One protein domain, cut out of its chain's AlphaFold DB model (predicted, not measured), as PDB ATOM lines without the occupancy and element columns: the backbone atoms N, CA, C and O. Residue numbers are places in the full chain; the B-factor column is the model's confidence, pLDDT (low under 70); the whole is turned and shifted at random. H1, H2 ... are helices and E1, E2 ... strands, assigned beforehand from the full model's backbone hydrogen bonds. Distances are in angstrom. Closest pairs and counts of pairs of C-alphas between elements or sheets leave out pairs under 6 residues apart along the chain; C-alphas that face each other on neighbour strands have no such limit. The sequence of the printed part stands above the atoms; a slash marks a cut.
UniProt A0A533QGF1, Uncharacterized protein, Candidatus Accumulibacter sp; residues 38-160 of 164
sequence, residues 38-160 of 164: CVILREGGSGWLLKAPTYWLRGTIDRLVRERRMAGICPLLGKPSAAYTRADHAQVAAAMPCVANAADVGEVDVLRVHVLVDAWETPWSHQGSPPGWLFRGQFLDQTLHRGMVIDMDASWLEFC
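What this domain is: This is residues 38 to 160 of the 164 residues of an uncharacterized protein of Candidatus Accumulibacter sp (UniProt A0A533QGF1). The model is a twisted sheet of four strands whose two long inner strands, E2 and E3, run side by side and bend together like an open horseshoe, with E1 beside E2 along one arm and the short E4 beside E3. The single short helix H1 sits in the opening of this curve, off the sheet, between long links. The printed part has 123 residues, with one named helix and four named strands in the order E1 E2 H1 E3 E4; the antiparallel sheet has the order E1 - E2 - E3 - E4. The class is mostly strand, though under half of the residues are in named elements. The whole is compact, with a radius of gyration of the C-alphas of 15.1 A, and rounded, spanning 38 by 36 by 27 A.

Where its parts are: Find C-alpha 38 at (107.270, 100.845, 91.138); from there E1 runs over residues 38 to 44, 20.0 A. E2, residues 54 to 73, covers 29.2 A and bends by 120 degrees at residue 65. Next look for H1, residues 86 to 94, which begins at C-alpha 86 at (91.371, 96.603, 70.475). E3, residues 106 to 121, covers 35.4 A and bends by 99 degrees at residue 118. E4, residues 149 to 153, ends at C-alpha 153 at (93.011, 98.466, 88.271).

How they stand to each other: Begin with the inner strands: E2 and E3 are antiparallel neighbours, with N 65 and O 112 2.8 A apart and N 58 and O 119 2.8 A apart, within hydrogen-bond range. E1 and E2 form a hairpin; look at N 41 and O 57, 2.9 A apart. E3 and E4 form the other hairpin, with N 113 and O 152 at 2.8 A. E1 and E4 are the edge strands and are apart. H1 is not on the sheet and is apart from E1 and E4; in its backbone every O i to N i+4 pair is within hydrogen-bond range. Two short pairings lie outside the named strands, among others: residues 158 to 159, after E4, pair antiparallel with residues 39 to 40 of E1, and residues 98 to 99, between H1 and E3, pair parallel with residues 72 to 73 of E2.

The domain as a whole: The two C-alphas farthest apart are those of Ala 103 and Arg 146, at 42.0 A, while those of Cys 38 and Cys 160, the first and last printed, are 5.4 A apart. The printed part has no cut. The links E2 to H1, H1 to E3 and E3 to E4 are long; the last holds 27 residues, 122 to 148. The mean pLDDT of the printed part is 90.1; look for values under 70 at residues 46 to 51 and 127 to 131.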
ATOM      1  N   CYS A  38     107.068 101.302  92.512       96.94
ATOM      2  CA  CYS A  38     107.270 100.845  91.138       96.94
ATOM      3  C   CYS A  38     106.356  99.655  90.857       96.94
ATOM      4  O   CYS A  38     106.376  98.658  91.586       96.94
ATOM      5  N   VAL A  39     105.603  99.746  89.766       97.06
ATOM      6  CA  VAL A  39     104.654  98.721  89.338       97.06
ATOM      7  C   VAL A  39     104.846  98.346  87.877       97.06
ATOM      8  O   VAL A  39     105.338  99.129  87.057       97.06
ATOM      9  N   ILE A  40     104.448  97.121  87.553       96.31
ATOM     10  CA  ILE A  40     104.521  96.562  86.213       96.31
ATOM     11  C   ILE A  40     103.242  95.784  85.889       96.31
ATOM     12  O   ILE A  40     102.831  94.897  86.630       96.31
ATOM     13  N   LEU A  41     102.612  96.118  84.765       95.00
ATOM     14  CA  LEU A  41     101.632  95.260  84.103       95.00
ATOM     15  C   LEU A  41     102.409  94.271  83.234       95.00
ATOM     16  O   LEU A  41     103.234  94.709  82.430       95.00
ATOM     17  N   ARG A  42     102.144  92.968  83.356       92.81
ATOM     18  CA  ARG A  42     102.751  91.924  82.517       92.81
ATOM     19  C   ARG A  42     101.688  91.149  81.754       92.81
ATOM     20  O   ARG A  42     100.667  90.765  82.310       92.81
ATOM     21  N   GLU A  43     101.969  90.881  80.485       89.12
ATOM     22  CA  GLU A  43     101.105  90.095  79.608       89.12
ATOM     23  C   GLU A  43     101.907  89.052  78.834       89.12
ATOM     24  O   GLU A  43     103.068  89.266  78.479       89.12
ATOM     25  N   GLY A  44     101.277  87.921  78.523       83.81
ATOM     26  CA  GLY A  44     101.960  86.807  77.868       83.81
ATOM     27  C   GLY A  44     102.859  86.045  78.840       83.81
ATOM     28  O   GLY A  44     102.509  85.860  80.003       83.81
ATOM     29  N   GLY A  45     103.985  85.521  78.356       75.19
ATOM     30  CA  GLY A  45     104.906  84.723  79.182       75.19
ATOM     31  C   GLY A  45     104.410  83.323  79.571       75.19
ATOM     32  O   GLY A  45     105.200  82.507  80.048       75.19
ATOM     33  N   SER A  46     103.132  83.010  79.336       65.06
ATOM     34  CA  SER A  46     102.541  81.696  79.570       65.06
ATOM     35  C   SER A  46     102.781  80.754  78.384       65.06
ATOM     36  O   SER A  46     102.701  81.141  77.220       65.06
ATOM     37  N   GLY A  47     103.120  79.498  78.672       62.72
ATOM     38  CA  GLY A  47     103.383  78.477  77.657       62.72
ATOM     39  C   GLY A  47     104.088  77.270  78.263       62.72
ATOM     40  O   GLY A  47     105.097  77.421  78.947       62.72
ATOM     41  N   TRP A  48     103.538  76.072  78.049       60.00
ATOM     42  CA  TRP A  48     104.056  74.847  78.672       60.00
ATOM     43  C   TRP A  48     105.300  74.288  77.962       60.00
ATOM     44  O   TRP A  48     106.173  73.731  78.619       60.00
ATOM     45  N   LEU A  49     105.399  74.467  76.636       66.69
ATOM     46  CA  LEU A  49     106.490  73.919  75.815       66.69
ATOM     47  C   LEU A  49     107.537  74.973  75.413       66.69
ATOM     48  O   LEU A  49     108.734  74.726  75.510       66.69
ATOM     49  N   LEU A  50     107.089  76.157  74.982       65.56
ATOM     50  CA  LEU A  50     107.933  77.317  74.688       65.56
ATOM     51  C   LEU A  50     107.405  78.498  75.506       65.56
ATOM     52  O   LEU A  50     106.202  78.764  75.476       65.56
ATOM     53  N   LYS A  51     108.283  79.206  76.232       69.56
ATOM     54  CA  LYS A  51     107.898  80.457  76.903       69.56
ATOM     55  C   LYS A  51     107.505  81.473  75.835       69.56
ATOM     56  O   LYS A  51     108.351  81.889  75.044       69.56
ATOM     57  N   ALA A  52     106.232  81.860  75.818       71.50
ATOM     58  CA  ALA A  52     105.774  82.964  74.991       71.50
ATOM     59  C   ALA A  52     106.525  84.254  75.374       71.50
ATOM     60  O   ALA A  52     106.948  84.399  76.529       71.50
ATOM     61  N   PRO A  53     106.694  85.211  74.446       79.38
ATOM     62  CA  PRO A  53     107.222  86.520  74.802       79.38
ATOM     63  C   PRO A  53     106.370  87.150  75.912       79.38
ATOM     64  O   PRO A  53     105.147  86.989  75.947       79.38
ATOM     65  N   THR A  54     107.038  87.837  76.839       86.88
ATOM     66  CA  THR A  54     106.387  88.616  77.897       86.88
ATOM     67  C   THR A  54     106.443  90.084  77.515       86.88
ATOM     68  O   THR A  54     107.525  90.638  77.324       86.88
ATOM     69  N   TYR A  55     105.277  90.701  77.425       91.62
ATOM     70  CA  TYR A  55     105.104  92.127  77.204       91.62
ATOM     71  C   TYR A  55     104.802  92.809  78.522       91.62
ATOM     72  O   TYR A  55     104.329  92.170  79.465       91.62
ATOM     73  N   TRP A  56     105.127  94.091  78.618       94.88
ATOM     74  CA  TRP A  56     105.007  94.784  79.887       94.88
ATOM     75  C   TRP A  56     104.864  96.291  79.741       94.88
ATOM     76  O   TRP A  56     105.353  96.897  78.792       94.88
ATOM     77  N   LEU A  57     104.229  96.903  80.734       97.25
ATOM     78  CA  LEU A  57     104.193  98.346  80.937       97.25
ATOM     79  C   LEU A  57     104.653  98.618  82.362       97.25
ATOM     80  O   LEU A  57     104.080  98.089  83.308       97.25
ATOM     81  N   ARG A  58     105.702  99.426  82.506       97.75
ATOM     82  CA  ARG A  58     106.300  99.810  83.784       97.75
ATOM     83  C   ARG A  58     106.024 101.277  84.073       97.75
ATOM     84  O   ARG A  58     106.142 102.130  83.189       97.75
ATOM     85  N   GLY A  59     105.760 101.569  85.335       97.69
ATOM     86  CA  GLY A  59     105.676 102.935  85.812       97.69
ATOM     87  C   GLY A  59     105.760 103.033  87.324       97.69
ATOM     88  O   GLY A  59     106.063 102.065  88.025       97.69
ATOM     89  N   THR A  60     105.472 104.229  87.811       98.25
ATOM     90  CA  THR A  60     105.409 104.542  89.237       98.25
ATOM     91  C   THR A  60     103.991 104.962  89.582       98.25
ATOM     92  O   THR A  60     103.364 105.693  88.817       98.25
ATOM     93  N   ILE A  61     103.469 104.514  90.722       98.12
ATOM     94  CA  ILE A  61     102.154 104.969  91.177       98.12
ATOM     95  C   ILE A  61     102.246 106.452  91.553       98.12
ATOM     96  O   ILE A  61     102.922 106.815  92.510       98.12
ATOM     97  N   ASP A  62     101.536 107.299  90.817       97.75
ATOM     98  CA  ASP A  62     101.352 108.718  91.128       97.75
ATOM     99  C   ASP A  62     100.295 108.894  92.229       97.75
ATOM    100  O   ASP A  62     100.510 109.577  93.230       97.75
ATOM    101  N   ARG A  63      99.155 108.203  92.087       97.50
ATOM    102  CA  ARG A  63      98.020 108.305  93.015       97.50
ATOM    103  C   ARG A  63      97.215 107.012  93.075       97.50
ATOM    104  O   ARG A  63      97.127 106.286  92.094       97.50
ATOM    105  N   LEU A  64      96.555 106.767  94.206       97.19
ATOM    106  CA  LEU A  64      95.589 105.681  94.382       97.19
ATOM    107  C   LEU A  64      94.188 106.232  94.654       97.19
ATOM    108  O   LEU A  64      94.037 107.254  95.326       97.19
ATOM    109  N   VAL A  65      93.169 105.529  94.171       96.31
ATOM    110  CA  VAL A  65      91.756 105.850  94.382       96.31
ATOM    111  C   VAL A  65      91.030 104.588  94.819       96.31
ATOM    112  O   VAL A  65      91.037 103.581  94.118       96.31
ATOM    113  N   ARG A  66      90.403 104.639  95.994       95.38
ATOM    114  CA  ARG A  66      89.476 103.597  96.442       95.38
ATOM    115  C   ARG A  66      88.077 103.988  96.008       95.38
ATOM    116  O   ARG A  66      87.626 105.085  96.331       95.38
ATOM    117  N   GLU A  67      87.411 103.099  95.295       94.25
ATOM    118  CA  GLU A  67      86.057 103.309  94.802       94.25
ATOM    119  C   GLU A  67      85.200 102.075  95.070       94.25
ATOM    120  O   GLU A  67      85.695 100.950  95.038       94.25
ATOM    121  N   ARG A  68      83.908 102.282  95.327       94.94
ATOM    122  CA  ARG A  68      82.940 101.191  95.418       94.94
ATOM    123  C   ARG A  68      82.185 101.114  94.101       94.94
ATOM    124  O   ARG A  68      81.588 102.105  93.681       94.94
ATOM    125  N   ARG A  69      82.234  99.964  93.430       92.38
ATOM    126  CA  ARG A  69      81.621  99.764  92.109       92.38
ATOM    127  C   ARG A  69      80.717  98.552  92.100       92.38
ATOM    128  O   ARG A  69      80.965  97.576  92.793       92.38
ATOM    129  N   MET A  70      79.668  98.615  91.290       93.69
ATOM    130  CA  MET A  70      78.836  97.452  91.003       93.69
ATOM    131  C   MET A  70      79.585  96.539  90.029       93.69
ATOM    132  O   MET A  70      79.781  96.915  88.871       93.69
ATOM    133  N   ALA A  71      79.981  95.352  90.479       94.94
ATOM    134  CA  ALA A  71      80.504  94.309  89.612       94.94
ATOM    135  C   ALA A  71      79.342  93.654  88.857       94.94
ATOM    136  O   ALA A  71      78.681  92.743  89.353       94.94
ATOM    137  N   GLY A  72      79.051  94.178  87.667       94.75
ATOM    138  CA  GLY A  72      78.016  93.647  86.781       94.75
ATOM    139  C   GLY A  72      78.451  92.374  86.055       94.75
ATOM    140  O   GLY A  72      79.556  91.869  86.241       94.75
ATOM    141  N   ILE A  73      77.590  91.864  85.174       95.69
ATOM    142  CA  ILE A  73      77.929  90.718  84.322       95.69
ATOM    143  C   ILE A  73      78.959  91.124  83.269       95.69
ATOM    144  O   ILE A  73      78.797  92.149  82.603       95.69
ATOM    145  N   CYS A  74      80.004  90.312  83.100       93.31
ATOM    146  CA  CYS A  74      81.017  90.551  82.078       93.31
ATOM    147  C   CYS A  74      80.393  90.579  80.671       93.31
ATOM    148  O   CYS A  74      79.544  89.741  80.349       93.31
ATOM    149  N   PRO A  75      80.816  91.511  79.800       92.69
ATOM    150  CA  PRO A  75      80.209  91.671  78.487       92.69
ATOM    151  C   PRO A  75      80.454  90.441  77.602       92.69
ATOM    152  O   PRO A  75      81.590  90.017  77.391       92.69
ATOM    153  N   LEU A  76      79.375  89.900  77.033       91.50
ATOM    154  CA  LEU A  76      79.426  88.847  76.020       91.50
ATOM    155  C   LEU A  76      79.499  89.489  74.632       91.50
ATOM    156  O   LEU A  76      78.508  90.018  74.133       91.50
ATOM    157  N   LEU A  77      80.666  89.430  73.991       91.81
ATOM    158  CA  LEU A  77      80.903  90.101  72.703       91.81
ATOM    159  C   LEU A  77      80.483  89.275  71.475       91.81
ATOM    160  O   LEU A  77      80.725  89.683  70.342       91.81
ATOM    161  N   GLY A  78      79.879  88.099  71.678       91.25
ATOM    162  CA  GLY A  78      79.326  87.268  70.599       91.25
ATOM    163  C   GLY A  78      80.356  86.694  69.617       91.25
ATOM    164  O   GLY A  78      79.982  86.213  68.551       91.25
ATOM    165  N   LYS A  79      81.648  86.736  69.955       90.25
ATOM    166  CA  LYS A  79      82.752  86.217  69.137       90.25
ATOM    167  C   LYS A  79      83.821  85.569  70.020       90.25
ATOM    168  O   LYS A  79      83.902  85.908  71.202       90.25
ATOM    169  N   PRO A  80      84.635  84.639  69.490       87.00
ATOM    170  CA  PRO A  80      85.722  84.051  70.264       87.00
ATOM    171  C   PRO A  80      86.756  85.120  70.632       87.00
ATOM    172  O   PRO A  80      87.005  86.036  69.846       87.00
ATOM    173  N   SER A  81      87.412  84.961  71.785       82.12
ATOM    174  CA  SER A  81      88.465  85.875  72.253       82.12
ATOM    175  C   SER A  81      89.565  86.082  71.211       82.12
ATOM    176  O   SER A  81      90.045  87.193  71.049       82.12
ATOM    177  N   ALA A  82      89.902  85.048  70.429       81.38
ATOM    178  CA  ALA A  82      90.868  85.122  69.331       81.38
ATOM    179  C   ALA A  82      90.524  86.161  68.242       81.38
ATOM    180  O   ALA A  82      91.417  86.612  67.529       81.38
ATOM    181  N   ALA A  83      89.251  86.545  68.112       86.06
ATOM    182  CA  ALA A  83      88.768  87.556  67.173       86.06
ATOM    183  C   ALA A  83      88.546  88.932  67.831       86.06
ATOM    184  O   ALA A  83      87.922  89.813  67.230       86.06
ATOM    185  N   TYR A  84      88.993  89.119  69.075       86.62
ATOM    186  CA  TYR A  84      88.879  90.402  69.751       86.62
ATOM    187  C   TYR A  84      89.810  91.424  69.101       86.62
ATOM    188  O   TYR A  84      90.999  91.206  68.872       86.62
ATOM    189  N   THR A  85      89.221  92.565  68.783       86.25
ATOM    190  CA  THR A  85      89.901  93.779  68.368       86.25
ATOM    191  C   THR A  85      90.253  94.603  69.600       86.25
ATOM    192  O   THR A  85      89.763  94.372  70.704       86.25
ATOM    193  N   ARG A  86      91.051  95.648  69.410       85.25
ATOM    194  CA  ARG A  86      91.371  96.603  70.475       85.25
ATOM    195  C   ARG A  86      90.131  97.205  71.144       85.25
ATOM    196  O   ARG A  86      90.111  97.345  72.359       85.25
ATOM    197  N   ALA A  87      89.107  97.543  70.361       88.12
ATOM    198  CA  ALA A  87      87.876  98.123  70.895       88.12
ATOM    199  C   ALA A  87      87.137  97.137  71.815       88.12
ATOM    200  O   ALA A  87      86.589  97.537  72.835       88.12
ATOM    201  N   ASP A  88      87.195  95.842  71.498       91.44
ATOM    202  CA  ASP A  88      86.624  94.787  72.337       91.44
ATOM    203  C   ASP A  88      87.358  94.678  73.673       91.44
ATOM    204  O   ASP A  88      86.726  94.611  74.723       91.44
ATOM    205  N   HIS A  89      88.693  94.724  73.647       88.88
ATOM    206  CA  HIS A  89      89.497  94.745  74.869       88.88
ATOM    207  C   HIS A  89      89.221  95.991  75.709       88.88
ATOM    208  O   HIS A  89      89.046  95.869  76.917       88.88
ATOM    209  N   ALA A  90      89.100  97.166  75.090       90.12
ATOM    210  CA  ALA A  90      88.724  98.389  75.795       90.12
ATOM    211  C   ALA A  90      87.335  98.269  76.446       90.12
ATOM    212  O   ALA A  90      87.170  98.639  77.607       90.12
ATOM    213  N   GLN A  91      86.355  97.680  75.751       92.00
ATOM    214  CA  GLN A  91      85.020  97.438  76.302       92.00
ATOM    215  C   GLN A  91      85.049  96.462  77.487       92.00
ATOM    216  O   GLN A  91      84.411  96.720  78.508       92.00
ATOM    217  N   VAL A  92      85.790  95.356  77.376       91.38
ATOM    218  CA  VAL A  92      85.964  94.401  78.484       91.38
ATOM    219  C   VAL A  92      86.665  95.074  79.662       91.38
ATOM    220  O   VAL A  92      86.215  94.931  80.795       91.38
ATOM    221  N   ALA A  93      87.720  95.847  79.405       90.88
ATOM    222  CA  ALA A  93      88.474  96.540  80.442       90.88
ATOM    223  C   ALA A  93      87.639  97.594  81.179       90.88
ATOM    224  O   ALA A  93      87.706  97.681  82.402       90.88
ATOM    225  N   ALA A  94      86.807  98.348  80.457       90.12
ATOM    226  CA  ALA A  94      85.901  99.334  81.039       90.12
ATOM    227  C   ALA A  94      84.807  98.701  81.916       90.12
ATOM    228  O   ALA A  94      84.323  99.337  82.856       90.12
ATOM    229  N   ALA A  95      84.424  97.456  81.620       91.69
ATOM    230  CA  ALA A  95      83.450  96.704  82.400       91.69
ATOM    231  C   ALA A  95      84.037  96.084  83.679       91.69
ATOM    232  O   ALA A  95      83.269  95.596  84.502       91.69
ATOM    233  N   MET A  96      85.363  96.083  83.863       89.81
ATOM    234  CA  MET A  96      85.980  95.506  85.056       89.81
ATOM    235  C   MET A  96      85.853  96.429  86.292       89.81
ATOM    236  O   MET A  96      85.975  97.650  86.156       89.81
ATOM    237  N   PRO A  97      85.644  95.863  87.500       91.75
ATOM    238  CA  PRO A  97      85.458  94.435  87.774       91.75
ATOM    239  C   PRO A  97      84.073  93.939  87.334       91.75
ATOM    240  O   PRO A  97      83.071  94.630  87.494       91.75
ATOM    241  N   CYS A  98      84.019  92.720  86.803       93.56
ATOM    242  CA  CYS A  98      82.779  92.070  86.391       93.56
ATOM    243  C   CYS A  98      82.778  90.597  86.806       93.56
ATOM    244  O   CYS A  98      83.833  90.004  87.042       93.56
ATOM    245  N   VAL A  99      81.586  90.009  86.882       94.62
ATOM    246  CA  VAL A  99      81.360  88.614  87.267       94.62
ATOM    247  C   VAL A  99      80.754  87.807  86.122       94.62
ATOM    248  O   VAL A  99      80.119  88.347  85.217       94.62
ATOM    249  N   ALA A 100      80.948  86.489  86.152       92.12
ATOM    250  CA  ALA A 100      80.406  85.593  85.131       92.12
ATOM    251  C   ALA A 100      78.919  85.265  85.352       92.12
ATOM    252  O   ALA A 100      78.184  85.099  84.378       92.12
ATOM    253  N   ASN A 101      78.467  85.177  86.610       94.31
ATOM    254  CA  ASN A 101      77.109  84.750  86.953       94.31
ATOM    255  C   ASN A 101      76.311  85.871  87.614       94.31
ATOM    256  O   ASN A 101      76.828  86.621  88.437       94.31
ATOM    257  N   ALA A 102      75.010  85.925  87.318       93.44
ATOM    258  CA  ALA A 102      74.107  86.938  87.869       93.44
ATOM    259  C   ALA A 102      73.990  86.872  89.400       93.44
ATOM    260  O   ALA A 102      73.749  87.891  90.036       93.44
ATOM    261  N   ALA A 103      74.184  85.686  89.983       95.19
ATOM    262  CA  ALA A 103      74.159  85.483  91.428       95.19
ATOM    263  C   ALA A 103      75.321  86.180  92.157       95.19
ATOM    264  O   ALA A 103      75.192  86.486  93.338       95.19
ATOM    265  N   ASP A 104      76.422  86.445  91.451       95.25
ATOM    266  CA  ASP A 104      77.637  87.043  92.010       95.25
ATOM    267  C   ASP A 104      77.664  88.574  91.827       95.25
ATOM    268  O   ASP A 104      78.633  89.230  92.207       95.25
ATOM    269  N   VAL A 105      76.624  89.158  91.216       96.44
ATOM    270  CA  VAL A 105      76.535  90.609  90.999       96.44
ATOM    271  C   VAL A 105      76.383  91.316  92.339       96.44
ATOM    272  O   VAL A 105      75.488  91.005  93.125       96.44
ATOM    273  N   GLY A 106      77.222  92.320  92.577       95.25
ATOM    274  CA  GLY A 106      77.184  93.078  93.819       95.25
ATOM    275  C   GLY A 106      78.150  94.251  93.841       95.25
ATOM    276  O   GLY A 106      78.950  94.450  92.928       95.25
ATOM    277  N   GLU A 107      78.062  95.049  94.902       96.62
ATOM    278  CA  GLU A 107      79.044  96.097  95.156       96.62
ATOM    279  C   GLU A 107      80.366  95.487  95.628       96.62
ATOM    280  O   GLU A 107      80.393  94.649  96.528       96.62
ATOM    281  N   VAL A 108      81.460  95.947  95.035       94.81
ATOM    282  CA  VAL A 108      82.823  95.556  95.381       94.81
ATOM    283  C   VAL A 108      83.685  96.795  95.575       94.81
ATOM    284  O   VAL A 108      83.506  97.812  94.897       94.81
ATOM    285  N   ASP A 109      84.633  96.700  96.501       94.81
ATOM    286  CA  ASP A 109      85.667  97.714  96.665       94.81
ATOM    287  C   ASP A 109      86.772  97.485  95.635       94.81
ATOM    288  O   ASP A 109      87.350  96.401  95.532       94.81
ATOM    289  N   VAL A 110      87.079  98.533  94.882       93.38
ATOM    290  CA  VAL A 110      88.093  98.547  93.831       93.38
ATOM    291  C   VAL A 110      89.176  99.537  94.215       93.38
ATOM    292  O   VAL A 110      88.909 100.641  94.698       93.38
ATOM    293  N   LEU A 111      90.424  99.140  93.988       95.12
ATOM    294  CA  LEU A 111      91.566 100.030  94.097       95.12
ATOM    295  C   LEU A 111      92.045 100.374  92.690       95.12
ATOM    296  O   LEU A 111      92.662  99.548  92.022       95.12
ATOM    297  N   ARG A 112      91.765 101.598  92.248       95.25
ATOM    298  CA  ARG A 112      92.337 102.169  91.029       95.25
ATOM    299  C   ARG A 112      93.657 102.848  91.351       95.25
ATOM    300  O   ARG A 112      93.831 103.420  92.432       95.25
ATOM    301  N   VAL A 113      94.585 102.810  90.410       96.88
ATOM    302  CA  VAL A 113      95.857 103.518  90.508       96.88
ATOM    303  C   VAL A 113      96.122 104.320  89.248       96.88
ATOM    304  O   VAL A 113      95.867 103.876  88.133       96.88
ATOM    305  N   HIS A 114      96.672 105.505  89.454       98.00
ATOM    306  CA  HIS A 114      97.213 106.359  88.417       98.00
ATOM    307  C   HIS A 114      98.702 106.065  88.308       98.00
ATOM    308  O   HIS A 114      99.454 106.319  89.249       98.00
ATOM    309  N   VAL A 115      99.121 105.498  87.183       98.12
ATOM    310  CA  VAL A 115     100.504 105.090  86.938       98.12
ATOM    311  C   VAL A 115     101.161 106.088  85.999       98.12
ATOM    312  O   VAL A 115     100.723 106.254  84.862       98.12
ATOM    313  N   LEU A 116     102.235 106.721  86.467       98.38
ATOM    314  CA  LEU A 116     103.140 107.510  85.645       98.38
ATOM    315  C   LEU A 116     104.030 106.565  84.833       98.38
ATOM    316  O   LEU A 116     104.863 105.848  85.390       98.38
ATOM    317  N   VAL A 117     103.846 106.553  83.516       98.19
ATOM    318  CA  VAL A 117     104.507 105.614  82.603       98.19
ATOM    319  C   VAL A 117     105.989 105.955  82.435       98.19
ATOM    320  O   VAL A 117     106.348 107.068  82.046       98.19
ATOM    321  N   ASP A 118     106.846 104.958  82.648       97.56
ATOM    322  CA  ASP A 118     108.299 105.055  82.473       97.56
ATOM    323  C   ASP A 118     108.746 104.380  81.168       97.56
ATOM    324  O   ASP A 118     109.358 105.008  80.300       97.56
ATOM    325  N   ALA A 119     108.407 103.102  81.003       97.38
ATOM    326  CA  ALA A 119     108.839 102.286  79.875       97.38
ATOM    327  C   ALA A 119     107.827 101.174  79.581       97.38
ATOM    328  O   ALA A 119     107.044 100.787  80.448       97.38
ATOM    329  N   TRP A 120     107.854 100.636  78.367       96.94
ATOM    330  CA  TRP A 120     106.975  99.546  77.961       96.94
ATOM    331  C   TRP A 120     107.589  98.733  76.824       96.94
ATOM    332  O   TRP A 120     108.407  99.236  76.056       96.94
ATOM    333  N   GLU A 121     107.128  97.496  76.699       94.38
ATOM    334  CA  GLU A 121     107.364  96.596  75.579       94.38
ATOM    335  C   GLU A 121     106.010  96.015  75.167       94.38
ATOM    336  O   GLU A 121     105.302  95.433  75.991       94.38
ATOM    337  N   THR A 122     105.630  96.165  73.897       92.81
ATOM    338  CA  THR A 122     104.321  95.712  73.395       92.81
ATOM    339  C   THR A 122     104.465  94.793  72.187       92.81
ATOM    340  O   THR A 122     105.367  95.011  71.374       92.81
ATOM    341  N   PRO A 123     103.521  93.866  71.962       89.31
ATOM    342  CA  PRO A 123     103.514  93.061  70.752       89.31
ATOM    343  C   PRO A 123     103.319  93.927  69.508       89.31
ATOM    344  O   PRO A 123     102.430  94.778  69.459       89.31
ATOM    345  N   TRP A 124     104.108  93.661  68.466       83.31
ATOM    346  CA  TRP A 124     103.944  94.280  67.143       83.31
ATOM    347  C   TRP A 124     102.992  93.502  66.216       83.31
ATOM    348  O   TRP A 124     102.397  94.073  65.292       83.31
ATOM    349  N   SER A 125     102.805  92.208  66.478       81.25
ATOM    350  CA  SER A 125     101.941  91.297  65.723       81.25
ATOM    351  C   SER A 125     101.165  90.364  66.655       81.25
ATOM    352  O   SER A 125     101.528  90.168  67.815       81.25
ATOM    353  N   HIS A 126     100.085  89.779  66.136       73.06
ATOM    354  CA  HIS A 126      99.333  88.731  66.820       73.06
ATOM    355  C   HIS A 126     100.126  87.424  66.719       73.06
ATOM    356  O   HIS A 126     100.066  86.733  65.704       73.06
ATOM    357  N   GLN A 127     100.921  87.096  67.738       68.44
ATOM    358  CA  GLN A 127     101.720  85.861  67.776       68.44
ATOM    359  C   GLN A 127     100.857  84.647  68.155       68.44
ATOM    360  O   GLN A 127     101.127  83.959  69.133       68.44
ATOM    361  N   GLY A 128      99.766  84.421  67.416       63.31
ATOM    362  CA  GLY A 128      98.832  83.313  67.652       63.31
ATOM    363  C   GLY A 128      97.852  83.509  68.815       63.31
ATOM    364  O   GLY A 128      96.972  82.674  68.994       63.31
ATOM    365  N   SER A 129      97.950  84.622  69.547       64.06
ATOM    366  CA  SER A 129      96.989  85.027  70.577       64.06
ATOM    367  C   SER A 129      96.352  86.376  70.228       64.06
ATOM    368  O   SER A 129      97.023  87.232  69.633       64.06
ATOM    369  N   PRO A 130      95.073  86.589  70.591       63.78
ATOM    370  CA  PRO A 130      94.463  87.912  70.524       63.78
ATOM    371  C   PRO A 130      95.280  88.920  71.348       63.78
ATOM    372  O   PRO A 130      95.972  88.520  72.290       63.78
ATOM    373  N   PRO A 131      95.270  90.208  70.960       68.62
ATOM    374  CA  PRO A 131      96.041  91.228  71.664       68.62
ATOM    375  C   PRO A 131      95.590  91.310  73.129       68.62
ATOM    376  O   PRO A 131      94.419  91.111  73.420       68.62
ATOM    377  N   GLY A 132      96.506  91.573  74.058       85.50
ATOM    378  CA  GLY A 132      96.139  91.886  75.439       85.50
ATOM    379  C   GLY A 132      95.691  93.342  75.579       85.50
ATOM    380  O   GLY A 132      95.275  93.988  74.612       85.50
ATOM    381  N   TRP A 133      95.828  93.892  76.779       91.88
ATOM    382  CA  TRP A 133      95.744  95.327  77.017       91.88
ATOM    383  C   TRP A 133      96.878  96.074  76.310       91.88
ATOM    384  O   TRP A 133      96.684  97.217  75.906       91.88
ATOM    385  N   LEU A 134      98.043  95.446  76.126       92.88
ATOM    386  CA  LEU A 134      99.202  96.041  75.468       92.88
ATOM    387  C   LEU A 134      99.311  95.587  74.010       92.88
ATOM    388  O   LEU A 134      99.393  94.396  73.707       92.88
ATOM    389  N   PHE A 135      99.376  96.543  73.079       91.44
ATOM    390  CA  PHE A 135      99.572  96.242  71.657       91.44
ATOM    391  C   PHE A 135     100.100  97.443  70.869       91.44
ATOM    392  O   PHE A 135      99.524  98.523  70.928       91.44
ATOM    393  N   ARG A 136     101.160  97.253  70.068       91.44
ATOM    394  CA  ARG A 136     101.723  98.262  69.142       91.44
ATOM    395  C   ARG A 136     101.930  99.655  69.755       91.44
ATOM    396  O   ARG A 136     101.518 100.663  69.186       91.44
ATOM    397  N   GLY A 137     102.563  99.702  70.920       93.94
ATOM    398  CA  GLY A 137     102.843 100.933  71.652       93.94
ATOM    399  C   GLY A 137     101.602 101.563  72.277       93.94
ATOM    400  O   GLY A 137     101.594 102.765  72.508       93.94
ATOM    401  N   GLN A 138     100.545 100.785  72.510       94.25
ATOM    402  CA  GLN A 138      99.304 101.256  73.117       94.25
ATOM    403  C   GLN A 138      98.962 100.438  74.356       94.25
ATOM    404  O   GLN A 138      99.276  99.248  74.422       94.25
ATOM    405  N   PHE A 139      98.285 101.091  75.296       94.50
ATOM    406  CA  PHE A 139      97.523 100.467  76.366       94.50
ATOM    407  C   PHE A 139      96.040 100.704  76.086       94.50
ATOM    408  O   PHE A 139      95.583 101.846  76.088       94.50
ATOM    409  N   LEU A 140      95.299  99.630  75.816       91.94
ATOM    410  CA  LEU A 140      93.936  99.683  75.296       91.94
ATOM    411  C   LEU A 140      93.877 100.595  74.060       91.94
ATOM    412  O   LEU A 140      94.492 100.289  73.040       91.94
ATOM    413  N   ASP A 141      93.150 101.700  74.144       89.62
ATOM    414  CA  ASP A 141      92.966 102.727  73.120       89.62
ATOM    415  C   ASP A 141      93.936 103.918  73.240       89.62
ATOM    416  O   ASP A 141      93.935 104.802  72.383       89.62
ATOM    417  N   GLN A 142      94.800 103.932  74.256       93.31
ATOM    418  CA  GLN A 142      95.720 105.032  74.542       93.31
ATOM    419  C   GLN A 142      97.117 104.757  73.979       93.31
ATOM    420  O   GLN A 142      97.744 103.744  74.291       93.31
ATOM    421  N   THR A 143      97.644 105.687  73.179       95.75
ATOM    422  CA  THR A 143      99.038 105.642  72.710       95.75
ATOM    423  C   THR A 143     100.002 105.939  73.853       95.75
ATOM    424  O   THR A 143      99.919 106.998  74.472       95.75
ATOM    425  N   LEU A 144     100.943 105.024  74.091       97.25
ATOM    426  CA  LEU A 144     101.921 105.136  75.162       97.25
ATOM    427  C   LEU A 144     103.007 106.151  74.822       97.25
ATOM    428  O   LEU A 144     103.639 106.095  73.764       97.25
ATOM    429  N   HIS A 145     103.265 107.046  75.767       97.81
ATOM    430  CA  HIS A 145     104.458 107.874  75.788       97.81
ATOM    431  C   HIS A 145     104.960 108.043  77.223       97.81
ATOM    432  O   HIS A 145     104.200 107.998  78.191       97.81
ATOM    433  N   ARG A 146     106.269 108.249  77.368       97.75
ATOM    434  CA  ARG A 146     106.903 108.448  78.675       97.75
ATOM    435  C   ARG A 146     106.299 109.672  79.371       97.75
ATOM    436  O   ARG A 146     106.075 110.700  78.731       97.75
ATOM    437  N   GLY A 147     106.062 109.553  80.674       97.19
ATOM    438  CA  GLY A 147     105.522 110.619  81.516       97.19
ATOM    439  C   GLY A 147     104.006 110.814  81.425       97.19
ATOM    440  O   GLY A 147     103.490 111.719  82.074       97.19
ATOM    441  N   MET A 148     103.279 110.001  80.651       97.81
ATOM    442  CA  MET A 148     101.814 110.009  80.709       97.81
ATOM    443  C   MET A 148     101.311 109.318  81.976       97.81
ATOM    444  O   MET A 148     101.988 108.441  82.512       97.81
ATOM    445  N   VAL A 149     100.107 109.673  82.414       97.88
ATOM    446  CA  VAL A 149      99.443 109.028  83.550       97.88
ATOM    447  C   VAL A 149      98.274 108.193  83.045       97.88
ATOM    448  O   VAL A 149      97.409 108.712  82.344       97.88
ATOM    449  N   ILE A 150      98.247 106.914  83.414       96.75
ATOM    450  CA  ILE A 150      97.197 105.966  83.022       96.75
ATOM    451  C   ILE A 150      96.461 105.486  84.266       96.75
ATOM    452  O   ILE A 150      97.085 105.127  85.260       96.75
ATOM    453  N   ASP A 151      95.131 105.468  84.198       95.19
ATOM    454  CA  ASP A 151      94.274 104.885  85.229       95.19
ATOM    455  C   ASP A 151      94.095 103.377  84.993       95.19
ATOM    456  O   ASP A 151      93.697 102.942  83.908       95.19
ATOM    457  N   MET A 152      94.403 102.569  86.005       93.56
ATOM    458  CA  MET A 152      94.417 101.105  85.925       93.56
ATOM    459  C   MET A 152      93.848 100.480  87.196       93.56
ATOM    460  O   MET A 152      93.868 101.082  88.268       93.56
ATOM    461  N   ASP A 153      93.361  99.246  87.088       92.81
ATOM    462  CA  ASP A 153      93.011  98.466  88.271       92.81
ATOM    463  C   ASP A 153      94.292  97.958  88.940       92.81
ATOM    464  O   ASP A 153      95.168  97.403  88.269       92.81
ATOM    465  N   ALA A 154      94.412  98.125  90.257       93.62
ATOM    466  CA  ALA A 154      95.582  97.667  91.001       93.62
ATOM    467  C   ALA A 154      95.784  96.146  90.905       93.62
ATOM    468  O   ALA A 154      96.913  95.677  91.019       93.62
ATOM    469  N   SER A 155      94.719  95.370  90.681       90.62
ATOM    470  CA  SER A 155      94.801  93.912  90.528       90.62
ATOM    471  C   SER A 155      95.527  93.464  89.258       90.62
ATOM    472  O   SER A 155      95.950  92.312  89.190       90.62
ATOM    473  N   TRP A 156      95.702  94.351  88.271       92.06
ATOM    474  CA  TRP A 156      96.448  94.054  87.042       92.06
ATOM    475  C   TRP A 156      97.956  94.262  87.192       92.06
ATOM    476  O   TRP A 156      98.709  93.993  86.259       92.06
ATOM    477  N   LEU A 157      98.395  94.787  88.334       94.19
ATOM    478  CA  LEU A 157      99.765  95.216  88.542       94.19
ATOM    479  C   LEU A 157     100.495  94.299  89.513       94.19
ATOM    480  O   LEU A 157      99.974  93.874  90.544       94.19
ATOM    481  N   GLU A 158     101.756  94.069  89.192       94.81
ATOM    482  CA  GLU A 158     102.745  93.487  90.080       94.81
ATOM    483  C   GLU A 158     103.707  94.586  90.536       94.81
ATOM    484  O   GLU A 158     103.900  95.589  89.843       94.81
ATOM    485  N   PHE A 159     104.343  94.409  91.693       94.75
ATOM    486  CA  PHE A 159     105.470  95.265  92.055       94.75
ATOM    487  C   PHE A 159     106.666  94.955  91.156       94.75
ATOM    488  O   PHE A 159     106.899  93.803  90.782       94.75
ATOM    489  N   CYS A 160     107.440  95.983  90.815       93.19
ATOM    490  CA  CYS A 160     108.719  95.771  90.152       93.19
ATOM    491  C   CYS A 160     109.642  94.926  91.039       93.19
ATOM    492  O   CYS A 160     109.658  95.082  92.259       93.19
TER     493      CYS A 160